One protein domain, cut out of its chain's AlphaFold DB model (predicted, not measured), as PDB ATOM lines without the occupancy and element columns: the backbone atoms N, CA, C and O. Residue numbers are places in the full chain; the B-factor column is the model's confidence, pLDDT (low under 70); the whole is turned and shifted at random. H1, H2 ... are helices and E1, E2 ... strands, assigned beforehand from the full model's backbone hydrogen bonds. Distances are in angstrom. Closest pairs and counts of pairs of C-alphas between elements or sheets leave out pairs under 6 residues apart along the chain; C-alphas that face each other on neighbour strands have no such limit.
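This is residues 2 to 87 of the 156 residues of the protein "Hypothetical protein" of Alexandrium monilatum (UniProt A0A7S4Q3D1). A long two-stranded hairpin, E1 and E2, makes one end of a loose model, and two short helices, H2 and H3, with the last stretch, residues 74 to 87, make the other end. The first stretch, residues 2 to 24, loops widely across the hairpin and leads to H1, a short helix at the side of the hairpin's root, where E1 begins. The printed part has 86 residues with three named helices and two named strands in the order H1, E1, E2, H2, H3, and the sheet, in the order E1, E2, is antiparallel. The class is mixed, helices and strands, with 36 residues, under half, in named elements. The whole is loose, with a radius of gyration of the C-alphas of 15.3 A and spans of 48 by 33 by 20 A.

Residues 2 to 24 hold no named element and start with C-alpha 2 at (150.699, 153.901, 155.887). H1 follows as residues 25 to 31, 9.8 A from first to last C-alpha. E1, residues 36 to 43, begins at C-alpha 36 at (137.237, 161.327, 159.877) and measures 21.4 A. E2, residues 49 to 57, measures 21.5 A and bends by 56 degrees at residue 54. H2, residues 61 to 68, measures 10.2 A. H3, residues 70 to 73, measures 5.9 A and ends at C-alpha 73 at (141.399, 146.471, 163.456). Residues 74 to 87 again hold no named element.

E1 and E2 form a hairpin, antiparallel at 156 degrees between their directions. N 38 and O 55 are 3.0 A apart and N 53 and O 40 are 2.8 A apart, both within hydrogen-bond range. The closest C-alphas of H1 and E1, those of Glu 29 and Leu 37, are 7.6 A apart. H1 and E2 are apart. H2 and E1 are only just apart, with 8.3 A between their closest C-alphas. H2 and H3 are close but not clearly touching, and their closest C-alphas, those of Gln 65 and Ala 72, are 6.9 A apart. H1 is apart from H2 and from H3. In H1 and H2 every O i to N i+4 pair is within hydrogen-bond range, and H3 is too short for such a pair.

The two C-alphas farthest apart, those of Asp 46 and Pro 78, are 48.0 A apart. The first and last printed C-alphas, those of Ser 2 and Trp 87, are 13.1 A apart. The printed part has no cut, and the four links between its named elements are tight. The mean pLDDT of the printed part is 91.1, and residue 2 alone is under 70.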
ATOM      1  N   SER A   2     149.991 152.618 155.947       64.94
ATOM      2  CA  SER A   2     150.699 153.901 155.887       64.94
ATOM      3  C   SER A   2     149.667 154.923 155.471       64.94
ATOM      4  O   SER A   2     149.037 154.730 154.435       64.94
ATOM      5  N   SER A   3     149.492 155.955 156.279       82.69
ATOM      6  CA  SER A   3     148.437 156.943 156.108       82.69
ATOM      7  C   SER A   3     148.990 158.354 156.238       82.69
ATOM      8  O   SER A   3     150.069 158.576 156.794       82.69
ATOM      9  N   LEU A   4     148.250 159.296 155.666       93.12
ATOM     10  CA  LEU A   4     148.461 160.729 155.769       93.12
ATOM     11  C   LEU A   4     147.086 161.353 156.007       93.12
ATOM     12  O   LEU A   4     146.133 161.018 155.310       93.12
ATOM     13  N   SER A   5     146.981 162.235 156.994       95.31
ATOM     14  CA  SER A   5     145.724 162.891 157.353       95.31
ATOM     15  C   SER A   5     145.932 164.373 157.579       95.31
ATOM     16  O   SER A   5     146.973 164.772 158.100       95.31
ATOM     17  N   ALA A   6     144.904 165.164 157.296       95.75
ATOM     18  CA  ALA A   6     144.865 166.553 157.719       95.75
ATOM     19  C   ALA A   6     144.504 166.676 159.210       95.75
ATOM     20  O   ALA A   6     143.681 165.917 159.735       95.75
ATOM     21  N   GLU A   7     145.090 167.664 159.881       93.25
ATOM     22  CA  GLU A   7     144.750 168.048 161.253       93.25
ATOM     23  C   GLU A   7     144.366 169.536 161.293       93.25
ATOM     24  O   GLU A   7     144.945 170.328 160.546       93.25
ATOM     25  N   PRO A   8     143.399 169.944 162.136       91.12
ATOM     26  CA  PRO A   8     143.068 171.355 162.304       91.12
ATOM     27  C   PRO A   8     144.271 172.160 162.810       91.12
ATOM     28  O   PRO A   8     144.871 171.812 163.826       91.12
ATOM     29  N   CYS A   9     144.569 173.266 162.135       90.62
ATOM     30  CA  CYS A   9     145.558 174.250 162.552       90.62
ATOM     31  C   CYS A   9     145.046 175.638 162.163       90.62
ATOM     32  O   CYS A   9     144.751 175.872 160.997       90.62
ATOM     33  N   GLU A  10     144.896 176.550 163.126       87.69
ATOM     34  CA  GLU A  10     144.351 177.891 162.850       87.69
ATOM     35  C   GLU A  10     145.332 178.778 162.069       87.69
ATOM     36  O   GLU A  10     144.914 179.674 161.341       87.69
ATOM     37  N   GLU A  11     146.633 178.530 162.216       87.69
ATOM     38  CA  GLU A  11     147.699 179.386 161.684       87.69
ATOM     39  C   GLU A  11     148.307 178.858 160.377       87.69
ATOM     40  O   GLU A  11     149.206 179.491 159.822       87.69
ATOM     41  N   ALA A  12     147.847 177.703 159.886       87.88
ATOM     42  CA  ALA A  12     148.432 177.034 158.730       87.88
ATOM     43  C   ALA A  12     147.372 176.531 157.747       87.88
ATOM     44  O   ALA A  12     146.265 176.150 158.125       87.88
ATOM     45  N   GLY A  13     147.758 176.497 156.475       92.06
ATOM     46  CA  GLY A  13     147.040 175.815 155.407       92.06
ATOM     47  C   GLY A  13     147.960 174.813 154.720       92.06
ATOM     48  O   GLY A  13     149.073 174.576 155.181       92.06
ATOM     49  N   PHE A  14     147.475 174.220 153.635       95.50
ATOM     50  CA  PHE A  14     148.320 173.495 152.696       95.50
ATOM     51  C   PHE A  14     147.703 173.484 151.304       95.50
ATOM     52  O   PHE A  14     146.495 173.669 151.142       95.50
ATOM     53  N   LEU A  15     148.539 173.268 150.294       96.31
ATOM     54  CA  LEU A  15     148.107 173.121 148.914       96.31
ATOM     55  C   LEU A  15     147.768 171.661 148.627       96.31
ATOM     56  O   LEU A  15     148.514 170.739 148.957       96.31
ATOM     57  N   CYS A  16     146.642 171.449 147.962       93.06
ATOM     58  CA  CYS A  16     146.200 170.135 147.528       93.06
ATOM     59  C   CYS A  16     145.510 170.217 146.168       93.06
ATOM     60  O   CYS A  16     145.263 171.295 145.625       93.06
ATOM     61  N   THR A  17     145.209 169.054 145.602       92.94
ATOM     62  CA  THR A  17     144.404 168.932 144.392       92.94
ATOM     63  C   THR A  17     142.958 168.619 144.764       92.94
ATOM     64  O   THR A  17     142.678 167.682 145.512       92.94
ATOM     65  N   ALA A  18     142.027 169.404 144.224       93.19
ATOM     66  CA  ALA A  18     140.599 169.132 144.316       93.19
ATOM     67  C   ALA A  18     140.149 168.334 143.084       93.19
ATOM     68  O   ALA A  18     140.487 168.687 141.953       93.19
ATOM     69  N   PHE A  19     139.381 167.267 143.304       91.19
ATOM     70  CA  PHE A  19     138.839 166.419 142.242       91.19
ATOM     71  C   PHE A  19     137.318 166.373 142.330       91.19
ATOM     72  O   PHE A  19     136.759 166.189 143.411       91.19
ATOM     73  N   GLU A  20     136.656 166.487 141.182       91.06
ATOM     74  CA  GLU A  20     135.228 166.207 141.068       91.06
ATOM     75  C   GLU A  20     135.010 164.694 141.019       91.06
ATOM     76  O   GLU A  20     135.682 163.974 140.277       91.06
ATOM     77  N   VAL A  21     134.083 164.205 141.841       86.12
ATOM     78  CA  VAL A  21     133.763 162.781 141.940       86.12
ATOM     79  C   VAL A  21     132.252 162.581 141.924       86.12
ATOM     80  O   VAL A  21     131.527 163.206 142.694       86.12
ATOM     81  N   ASP A  22     131.783 161.665 141.077       86.31
ATOM     82  CA  ASP A  22     130.358 161.379 140.912       86.31
ATOM     83  C   ASP A  22     129.989 160.029 141.526       86.31
ATOM     84  O   ASP A  22     130.480 158.982 141.109       86.31
ATOM     85  N   GLY A  23     129.074 160.043 142.500       82.75
ATOM     86  CA  GLY A  23     128.367 158.839 142.950       82.75
ATOM     87  C   GLY A  23     129.187 157.798 143.719       82.75
ATOM     88  O   GLY A  23     128.687 156.695 143.892       82.75
ATOM     89  N   ILE A  24     130.395 158.130 144.191       88.19
ATOM     90  CA  ILE A  24     131.300 157.187 144.887       88.19
ATOM     91  C   ILE A  24     131.475 157.462 146.386       88.19
ATOM     92  O   ILE A  24     132.380 156.913 147.010       88.19
ATOM     93  N   ILE A  25     130.690 158.378 146.964       87.38
ATOM     94  CA  ILE A  25     130.912 158.814 148.350       87.38
ATOM     95  C   ILE A  25     130.818 157.635 149.331       87.38
ATOM     96  O   ILE A  25     131.776 157.467 150.075       87.38
ATOM     97  N   PRO A  26     129.775 156.779 149.328       89.38
ATOM     98  CA  PRO A  26     129.692 155.659 150.271       89.38
ATOM     99  C   PRO A  26     130.870 154.679 150.176       89.38
ATOM    100  O   PRO A  26     131.430 154.286 151.197       89.38
ATOM    101  N   GLU A  27     131.285 154.321 148.958       91.06
ATOM    102  CA  GLU A  27     132.427 153.436 148.708       91.06
ATOM    103  C   GLU A  27     133.744 154.081 149.147       91.06
ATOM    104  O   GLU A  27     134.642 153.406 149.653       91.06
ATOM    105  N   PHE A  28     133.862 155.398 148.975       90.12
ATOM    106  CA  PHE A  28     134.980 156.173 149.486       90.12
ATOM    107  C   PHE A  28     135.001 156.165 151.019       90.12
ATOM    108  O   PHE A  28     136.056 155.928 151.594       90.12
ATOM    109  N   GLU A  29     133.859 156.331 151.697       89.69
ATOM    110  CA  GLU A  29     133.803 156.271 153.164       89.69
ATOM    111  C   GLU A  29     134.206 154.900 153.720       89.69
ATOM    112  O   GLU A  29     134.874 154.834 154.749       89.69
ATOM    113  N   GLU A  30     133.814 153.811 153.052       90.19
ATOM    114  CA  GLU A  30     134.209 152.455 153.446       90.19
ATOM    115  C   GLU A  30     135.705 152.210 153.206       90.19
ATOM    116  O   GLU A  30     136.383 151.616 154.045       90.19
ATOM    117  N   ARG A  31     136.253 152.701 152.089       89.25
ATOM    118  CA  ARG A  31     137.688 152.591 151.793       89.25
ATOM    119  C   ARG A  31     138.540 153.390 152.778       89.25
ATOM    120  O   ARG A  31     139.584 152.910 153.206       89.25
ATOM    121  N   GLU A  32     138.088 154.589 153.128       92.19
ATOM    122  CA  GLU A  32     138.761 155.531 154.027       92.19
ATOM    123  C   GLU A  32     138.281 155.378 155.482       92.19
ATOM    124  O   GLU A  32     138.308 156.335 156.253       92.19
ATOM    125  N   MET A  33     137.828 154.178 155.874       91.56
ATOM    126  CA  MET A  33     137.162 153.919 157.159       91.56
ATOM    127  C   MET A  33     137.954 154.354 158.400       91.56
ATOM    128  O   MET A  33     137.364 154.590 159.456       91.56
ATOM    129  N   GLU A  34     139.283 154.432 158.290       92.38
ATOM    130  CA  GLU A  34     140.155 154.878 159.372       92.38
ATOM    131  C   GLU A  34     140.065 156.388 159.627       92.38
ATOM    132  O   GLU A  34     140.326 156.824 160.743       92.38
ATOM    133  N   PHE A  35     139.652 157.193 158.651       94.94
ATOM    134  CA  PHE A  35     139.662 158.650 158.747       94.94
ATOM    135  C   PHE A  35     138.329 159.239 159.217       94.94
ATOM    136  O   PHE A  35     137.252 158.650 159.096       94.94
ATOM    137  N   GLU A  36     138.402 160.467 159.728       95.00
ATOM    138  CA  GLU A  36     137.237 161.327 159.877       95.00
ATOM    139  C   GLU A  36     137.083 162.149 158.594       95.00
ATOM    140  O   GLU A  36     137.929 162.982 158.279       95.00
ATOM    141  N   LEU A  37     136.007 161.928 157.840       94.00
ATOM    142  CA  LEU A  37     135.749 162.696 156.626       94.00
ATOM    143  C   LEU A  37     135.075 164.021 156.973       94.00
ATOM    144  O   LEU A  37     133.966 164.039 157.513       94.00
ATOM    145  N   ARG A  38     135.733 165.132 156.641       93.88
ATOM    146  CA  ARG A  38     135.221 166.482 156.895       93.88
ATOM    147  C   ARG A  38     134.996 167.243 155.605       93.88
ATOM    148  O   ARG A  38     135.828 167.210 154.703       93.88
ATOM    149  N   ARG A  39     133.875 167.966 155.542       94.00
ATOM    150  CA  ARG A  39     133.671 168.990 154.517       94.00
ATOM    151  C   ARG A  39     134.475 170.226 154.895       94.00
ATOM    152  O   ARG A  39     134.361 170.699 156.024       94.00
ATOM    153  N   VAL A  40     135.282 170.710 153.965       93.88
ATOM    154  CA  VAL A  40     136.144 171.880 154.144       93.88
ATOM    155  C   VAL A  40     135.987 172.814 152.957       93.88
ATOM    156  O   VAL A  40     135.888 172.364 151.817       93.88
ATOM    157  N   SER A  41     135.961 174.118 153.214       94.00
ATOM    158  CA  SER A  41     136.045 175.119 152.155       94.00
ATOM    159  C   SER A  41     137.476 175.221 151.637       94.00
ATOM    160  O   SER A  41     138.417 175.129 152.425       94.00
ATOM    161  N   PHE A  42     137.641 175.468 150.341       94.94
ATOM    162  CA  PHE A  42     138.947 175.740 149.743       94.94
ATOM    163  C   PHE A  42     138.874 176.889 148.734       94.94
ATOM    164  O   PHE A  42     137.802 177.254 148.238       94.94
ATOM    165  N   GLU A  43     140.038 177.446 148.428       95.44
ATOM    166  CA  GLU A  43     140.233 178.535 147.474       95.44
ATOM    167  C   GLU A  43     141.231 178.095 146.397       95.44
ATOM    168  O   GLU A  43     142.090 177.243 146.631       95.44
ATOM    169  N   GLY A  44     141.092 178.654 145.197       93.31
ATOM    170  CA  GLY A  44     142.079 178.520 144.138       93.31
ATOM    171  C   GLY A  44     143.359 179.286 144.472       93.31
ATOM    172  O   GLY A  44     143.366 180.205 145.287       93.31
ATOM    173  N   LEU A  45     144.458 178.943 143.795       90.81
ATOM    174  CA  LEU A  45     145.747 179.633 143.965       90.81
ATOM    175  C   LEU A  45     145.703 181.117 143.556       90.81
ATOM    176  O   LEU A  45     146.574 181.895 143.933       90.81
ATOM    177  N   ASP A  46     144.698 181.509 142.777       92.12
ATOM    178  CA  ASP A  46     144.401 182.888 142.394       92.12
ATOM    179  C   ASP A  46     143.535 183.636 143.430       92.12
ATOM    180  O   ASP A  46     143.201 184.803 143.221       92.12
ATOM    181  N   GLY A  47     143.177 182.982 144.540       90.31
ATOM    182  CA  GLY A  47     142.281 183.503 145.571       90.31
ATOM    183  C   GLY A  47     140.801 183.460 145.183       90.31
ATOM    184  O   GLY A  47     139.965 184.028 145.888       90.31
ATOM    185  N   ALA A  48     140.443 182.828 144.060       92.88
ATOM    186  CA  ALA A  48     139.044 182.625 143.714       92.88
ATOM    187  C   ALA A  48     138.417 181.556 144.633       92.88
ATOM    188  O   ALA A  48     139.073 180.563 144.953       92.88
ATOM    189  N   PRO A  49     137.141 181.690 145.039       91.38
ATOM    190  CA  PRO A  49     136.459 180.641 145.791       91.38
ATOM    191  C   PRO A  49     136.449 179.319 145.014       91.38
ATOM    192  O   PRO A  49     135.966 179.273 143.882       91.38
ATOM    193  N   GLY A  50     136.966 178.251 145.626       86.81
ATOM    194  CA  GLY A  50     137.028 176.918 145.022       86.81
ATOM    195  C   GLY A  50     135.784 176.072 145.304       86.81
ATOM    196  O   GLY A  50     135.347 175.310 144.445       86.81
ATOM    197  N   GLY A  51     135.175 176.248 146.480       92.56
ATOM    198  CA  GLY A  51     133.959 175.546 146.902       92.56
ATOM    199  C   GLY A  51     134.164 174.754 148.191       92.56
ATOM    200  O   GLY A  51     134.951 175.152 149.048       92.56
ATOM    201  N   GLU A  52     133.443 173.638 148.328       93.25
ATOM    202  CA  GLU A  52     133.595 172.686 149.432       93.25
ATOM    203  C   GLU A  52     134.137 171.349 148.913       93.25
ATOM    204  O   GLU A  52     133.628 170.799 147.936       93.25
ATOM    205  N   GLY A  53     135.154 170.813 149.582       93.06
ATOM    206  CA  GLY A  53     135.731 169.496 149.327       93.06
ATOM    207  C   GLY A  53     135.552 168.559 150.520       93.06
ATOM    208  O   GLY A  53     135.280 169.000 151.637       93.06
ATOM    209  N   LEU A  54     135.708 167.255 150.290       93.75
ATOM    210  CA  LEU A  54     135.764 166.248 151.349       93.75
ATOM    211  C   LEU A  54     137.227 165.892 151.629       93.75
ATOM    212  O   LEU A  54     137.950 165.509 150.714       93.75
ATOM    213  N   LEU A  55     137.651 166.010 152.884       94.12
ATOM    214  CA  LEU A  55     139.034 165.808 153.308       94.12
ATOM    215  C   LEU A  55     139.129 164.694 154.354       94.12
ATOM    216  O   LEU A  55     138.317 164.633 155.279       94.12
ATOM    217  N   CYS A  56     140.143 163.836 154.219       95.44
ATOM    218  CA  CYS A  56     140.483 162.822 155.213       95.44
ATOM    219  C   CYS A  56     141.244 163.466 156.379       95.44
ATOM    220  O   CYS A  56     142.426 163.804 156.269       95.44
ATOM    221  N   CYS A  57     140.561 163.635 157.506       95.88
ATOM    222  CA  CYS A  57     141.140 164.140 158.740       95.88
ATOM    223  C   CYS A  57     141.500 163.005 159.698       95.88
ATOM    224  O   CYS A  57     140.975 161.888 159.625       95.88
ATOM    225  N   ARG A  58     142.404 163.315 160.629       94.12
ATOM    226  CA  ARG A  58     142.727 162.430 161.749       94.12
ATOM    227  C   ARG A  58     141.456 162.067 162.524       94.12
ATOM    228  O   ARG A  58     140.632 162.933 162.795       94.12
ATOM    229  N   SER A  59     141.352 160.802 162.924       94.69
ATOM    230  CA  SER A  59     140.268 160.286 163.766       94.69
ATOM    231  C   SER A  59     140.805 159.781 165.115       94.69
ATOM    232  O   SER A  59     141.930 160.086 165.520       94.69
ATOM    233  N   THR A  60     139.985 159.014 165.828       94.81
ATOM    234  CA  THR A  60     140.337 158.291 167.056       94.81
ATOM    235  C   THR A  60     139.935 156.827 166.919       94.81
ATOM    236  O   THR A  60     139.005 156.507 166.175       94.81
ATOM    237  N   ASP A  61     140.615 155.923 167.628       94.19
ATOM    238  CA  ASP A  61     140.227 154.509 167.641       94.19
ATOM    239  C   ASP A  61     138.794 154.328 168.154       94.19
ATOM    240  O   ASP A  61     138.049 153.515 167.611       94.19
ATOM    241  N   GLU A  62     138.370 155.137 169.128       95.25
ATOM    242  CA  GLU A  62     137.008 155.138 169.658       95.25
ATOM    243  C   GLU A  62     135.982 155.515 168.584       95.25
ATOM    244  O   GLU A  62     134.958 154.844 168.451       95.25
ATOM    245  N   ALA A  63     136.251 156.555 167.788       94.88
ATOM    246  CA  ALA A  63     135.355 156.974 166.712       94.88
ATOM    247  C   ALA A  63     135.282 155.929 165.589       94.88
ATOM    248  O   ALA A  63     134.189 155.611 165.111       94.88
ATOM    249  N   VAL A  64     136.425 155.349 165.205       93.88
ATOM    250  CA  VAL A  64     136.478 154.273 164.203       93.88
ATOM    251  C   VAL A  64     135.696 153.053 164.694       93.88
ATOM    252  O   VAL A  64     134.864 152.523 163.959       93.88
ATOM    253  N   GLN A  65     135.887 152.637 165.951       93.38
ATOM    254  CA  GLN A  65     135.156 151.514 166.547       93.38
ATOM    255  C   GLN A  65     133.659 151.801 166.685       93.38
ATOM    256  O   GLN A  65     132.847 150.912 166.437       93.38
ATOM    257  N   ALA A  66     133.267 153.024 167.045       94.44
ATOM    258  CA  ALA A  66     131.860 153.403 167.140       94.44
ATOM    259  C   ALA A  66     131.153 153.341 165.776       94.44
ATOM    260  O   ALA A  66     129.991 152.941 165.710       94.44
ATOM    261  N   ARG A  67     131.850 153.711 164.693       92.56
ATOM    262  CA  ARG A  67     131.293 153.732 163.332       92.56
ATOM    263  C   ARG A  67     131.330 152.365 162.647       92.56
ATOM    264  O   ARG A  67     130.344 151.968 162.035       92.56
ATOM    265  N   TRP A  68     132.447 151.647 162.754       91.12
ATOM    266  CA  TRP A  68     132.737 150.447 161.954       91.12
ATOM    267  C   TRP A  68     132.859 149.157 162.781       91.12
ATOM    268  O   TRP A  68     132.965 148.057 162.231       91.12
ATOM    269  N   GLY A  69     132.819 149.266 164.110       90.81
ATOM    270  CA  GLY A  69     133.034 148.156 165.031       90.81
ATOM    271  C   GLY A  69     134.492 147.696 165.092       90.81
ATOM    272  O   GLY A  69     135.383 148.236 164.440       90.81
ATOM    273  N   MET A  70     134.736 146.624 165.851       82.50
ATOM    274  CA  MET A  70     136.090 146.079 166.039       82.50
ATOM    275  C   MET A  70     136.738 145.507 164.774       82.50
ATOM    276  O   MET A  70     137.939 145.244 164.780       82.50
ATOM    277  N   LYS A  71     135.962 145.301 163.703       82.19
ATOM    278  CA  LYS A  71     136.475 144.755 162.441       82.19
ATOM    279  C   LYS A  71     137.478 145.685 161.761       82.19
ATOM    280  O   LYS A  71     138.327 145.200 161.021       82.19
ATOM    281  N   ALA A  72     137.428 146.986 162.055       82.56
ATOM    282  CA  ALA A  72     138.392 147.965 161.554       82.56
ATOM    283  C   ALA A  72     139.851 147.604 161.891       82.56
ATOM    284  O   ALA A  72     140.765 147.923 161.136       82.56
ATOM    285  N   HIS A  73     140.072 146.875 162.989       86.06
ATOM    286  CA  HIS A  73     141.399 146.471 163.456       86.06
ATOM    287  C   HIS A  73     141.791 145.052 163.027       86.06
ATOM    288  O   HIS A  73     142.926 144.637 163.258       86.06
ATOM    289  N   ASP A  74     140.898 144.282 162.395       87.25
ATOM    290  CA  ASP A  74     141.147 142.862 162.100       87.25
ATOM    291  C   ASP A  74     142.349 142.653 161.167       87.25
ATOM    292  O   ASP A  74     143.087 141.682 161.325       87.25
ATOM    293  N   GLY A  75     142.603 143.589 160.246       85.25
ATOM    294  CA  GLY A  75     143.786 143.562 159.379       85.25
ATOM    295  C   GLY A  75     145.104 143.905 160.089       85.25
ATOM    296  O   GLY A  75     146.176 143.620 159.557       85.25
ATOM    297  N   LEU A  76     145.038 144.501 161.281       87.56
ATOM    298  CA  LEU A  76     146.185 144.978 162.061       87.56
ATOM    299  C   LEU A  76     146.594 144.001 163.167       87.56
ATOM    300  O   LEU A  76     147.786 143.801 163.412       87.56
ATOM    301  N   ARG A  77     145.617 143.322 163.775       89.38
ATOM    302  CA  ARG A  77     145.819 142.360 164.870       89.38
ATOM    303  C   ARG A  77     146.863 141.268 164.596       89.38
ATOM    304  O   ARG A  77     147.642 140.987 165.504       89.38
ATOM    305  N   PRO A  78     146.966 140.666 163.389       93.81
ATOM    306  CA  PRO A  78     148.012 139.680 163.101       93.81
ATOM    307  C   PRO A  78     149.439 140.223 163.250       93.81
ATOM    308  O   PRO A  78     150.374 139.446 163.428       93.81
ATOM    309  N   PHE A  79     149.606 141.545 163.191       90.69
ATOM    310  CA  PHE A  79     150.878 142.239 163.375       90.69
ATOM    311  C   PHE A  79     151.075 142.755 164.810       90.69
ATOM    312  O   PHE A  79     152.039 143.473 165.064       90.69
ATOM    313  N   GLY A  80     150.181 142.406 165.744       91.31
ATOM    314  CA  GLY A  80     150.217 142.885 167.130       91.31
ATOM    315  C   GLY A  80     149.874 144.370 167.272       91.31
ATOM    316  O   GLY A  80     150.318 145.009 168.221       91.31
ATOM    317  N   ILE A  81     149.140 144.928 166.306       90.62
ATOM    318  CA  ILE A  81     148.726 146.330 166.299       90.62
ATOM    319  C   ILE A  81     147.247 146.399 166.682       90.62
ATOM    320  O   ILE A  81     146.383 145.952 165.927       90.62
ATOM    321  N   ASP A  82     146.974 146.996 167.840       90.38
ATOM    322  CA  ASP A  82     145.621 147.145 168.392       90.38
ATOM    323  C   ASP A  82     145.061 148.571 168.250       90.38
ATOM    324  O   ASP A  82     143.955 148.856 168.701       90.38
ATOM    325  N   THR A  83     145.816 149.474 167.618       92.12
ATOM    326  CA  THR A  83     145.471 150.890 167.464       92.12
ATOM    327  C   THR A  83     145.807 151.400 166.064       92.12
ATOM    328  O   THR A  83     146.818 151.019 165.470       92.12
ATOM    329  N   ILE A  84     144.948 152.270 165.540       92.19
ATOM    330  CA  ILE A  84     145.161 153.025 164.305       92.19
ATOM    331  C   ILE A  84     145.706 154.417 164.648       92.19
ATOM    332  O   ILE A  84     146.694 154.850 164.057       92.19
ATOM    333  N   TRP A  85     145.097 155.104 165.623       93.69
ATOM    334  CA  TRP A  85     145.354 156.524 165.906       93.69
ATOM    335  C   TRP A  85     146.011 156.799 167.259       93.69
ATOM    336  O   TRP A  85     146.644 157.844 167.415       93.69
ATOM    337  N   GLY A  86     145.901 155.886 168.220       93.50
ATOM    338  CA  GLY A  86     146.421 155.965 169.594       93.50
ATOM    339  C   GLY A  86     147.944 155.880 169.743       93.50
ATOM    340  O   GLY A  86     148.450 155.411 170.760       93.50
ATOM    341  N   TRP A  87     148.692 156.325 168.739       93.44
ATOM    342  CA  TRP A  87     150.145 156.388 168.775       93.44
ATOM    343  C   TRP A  87     150.631 157.695 169.403       93.44
ATOM    344  O   TRP A  87     150.240 158.787 168.987       93.44
TER     345      TRP A  87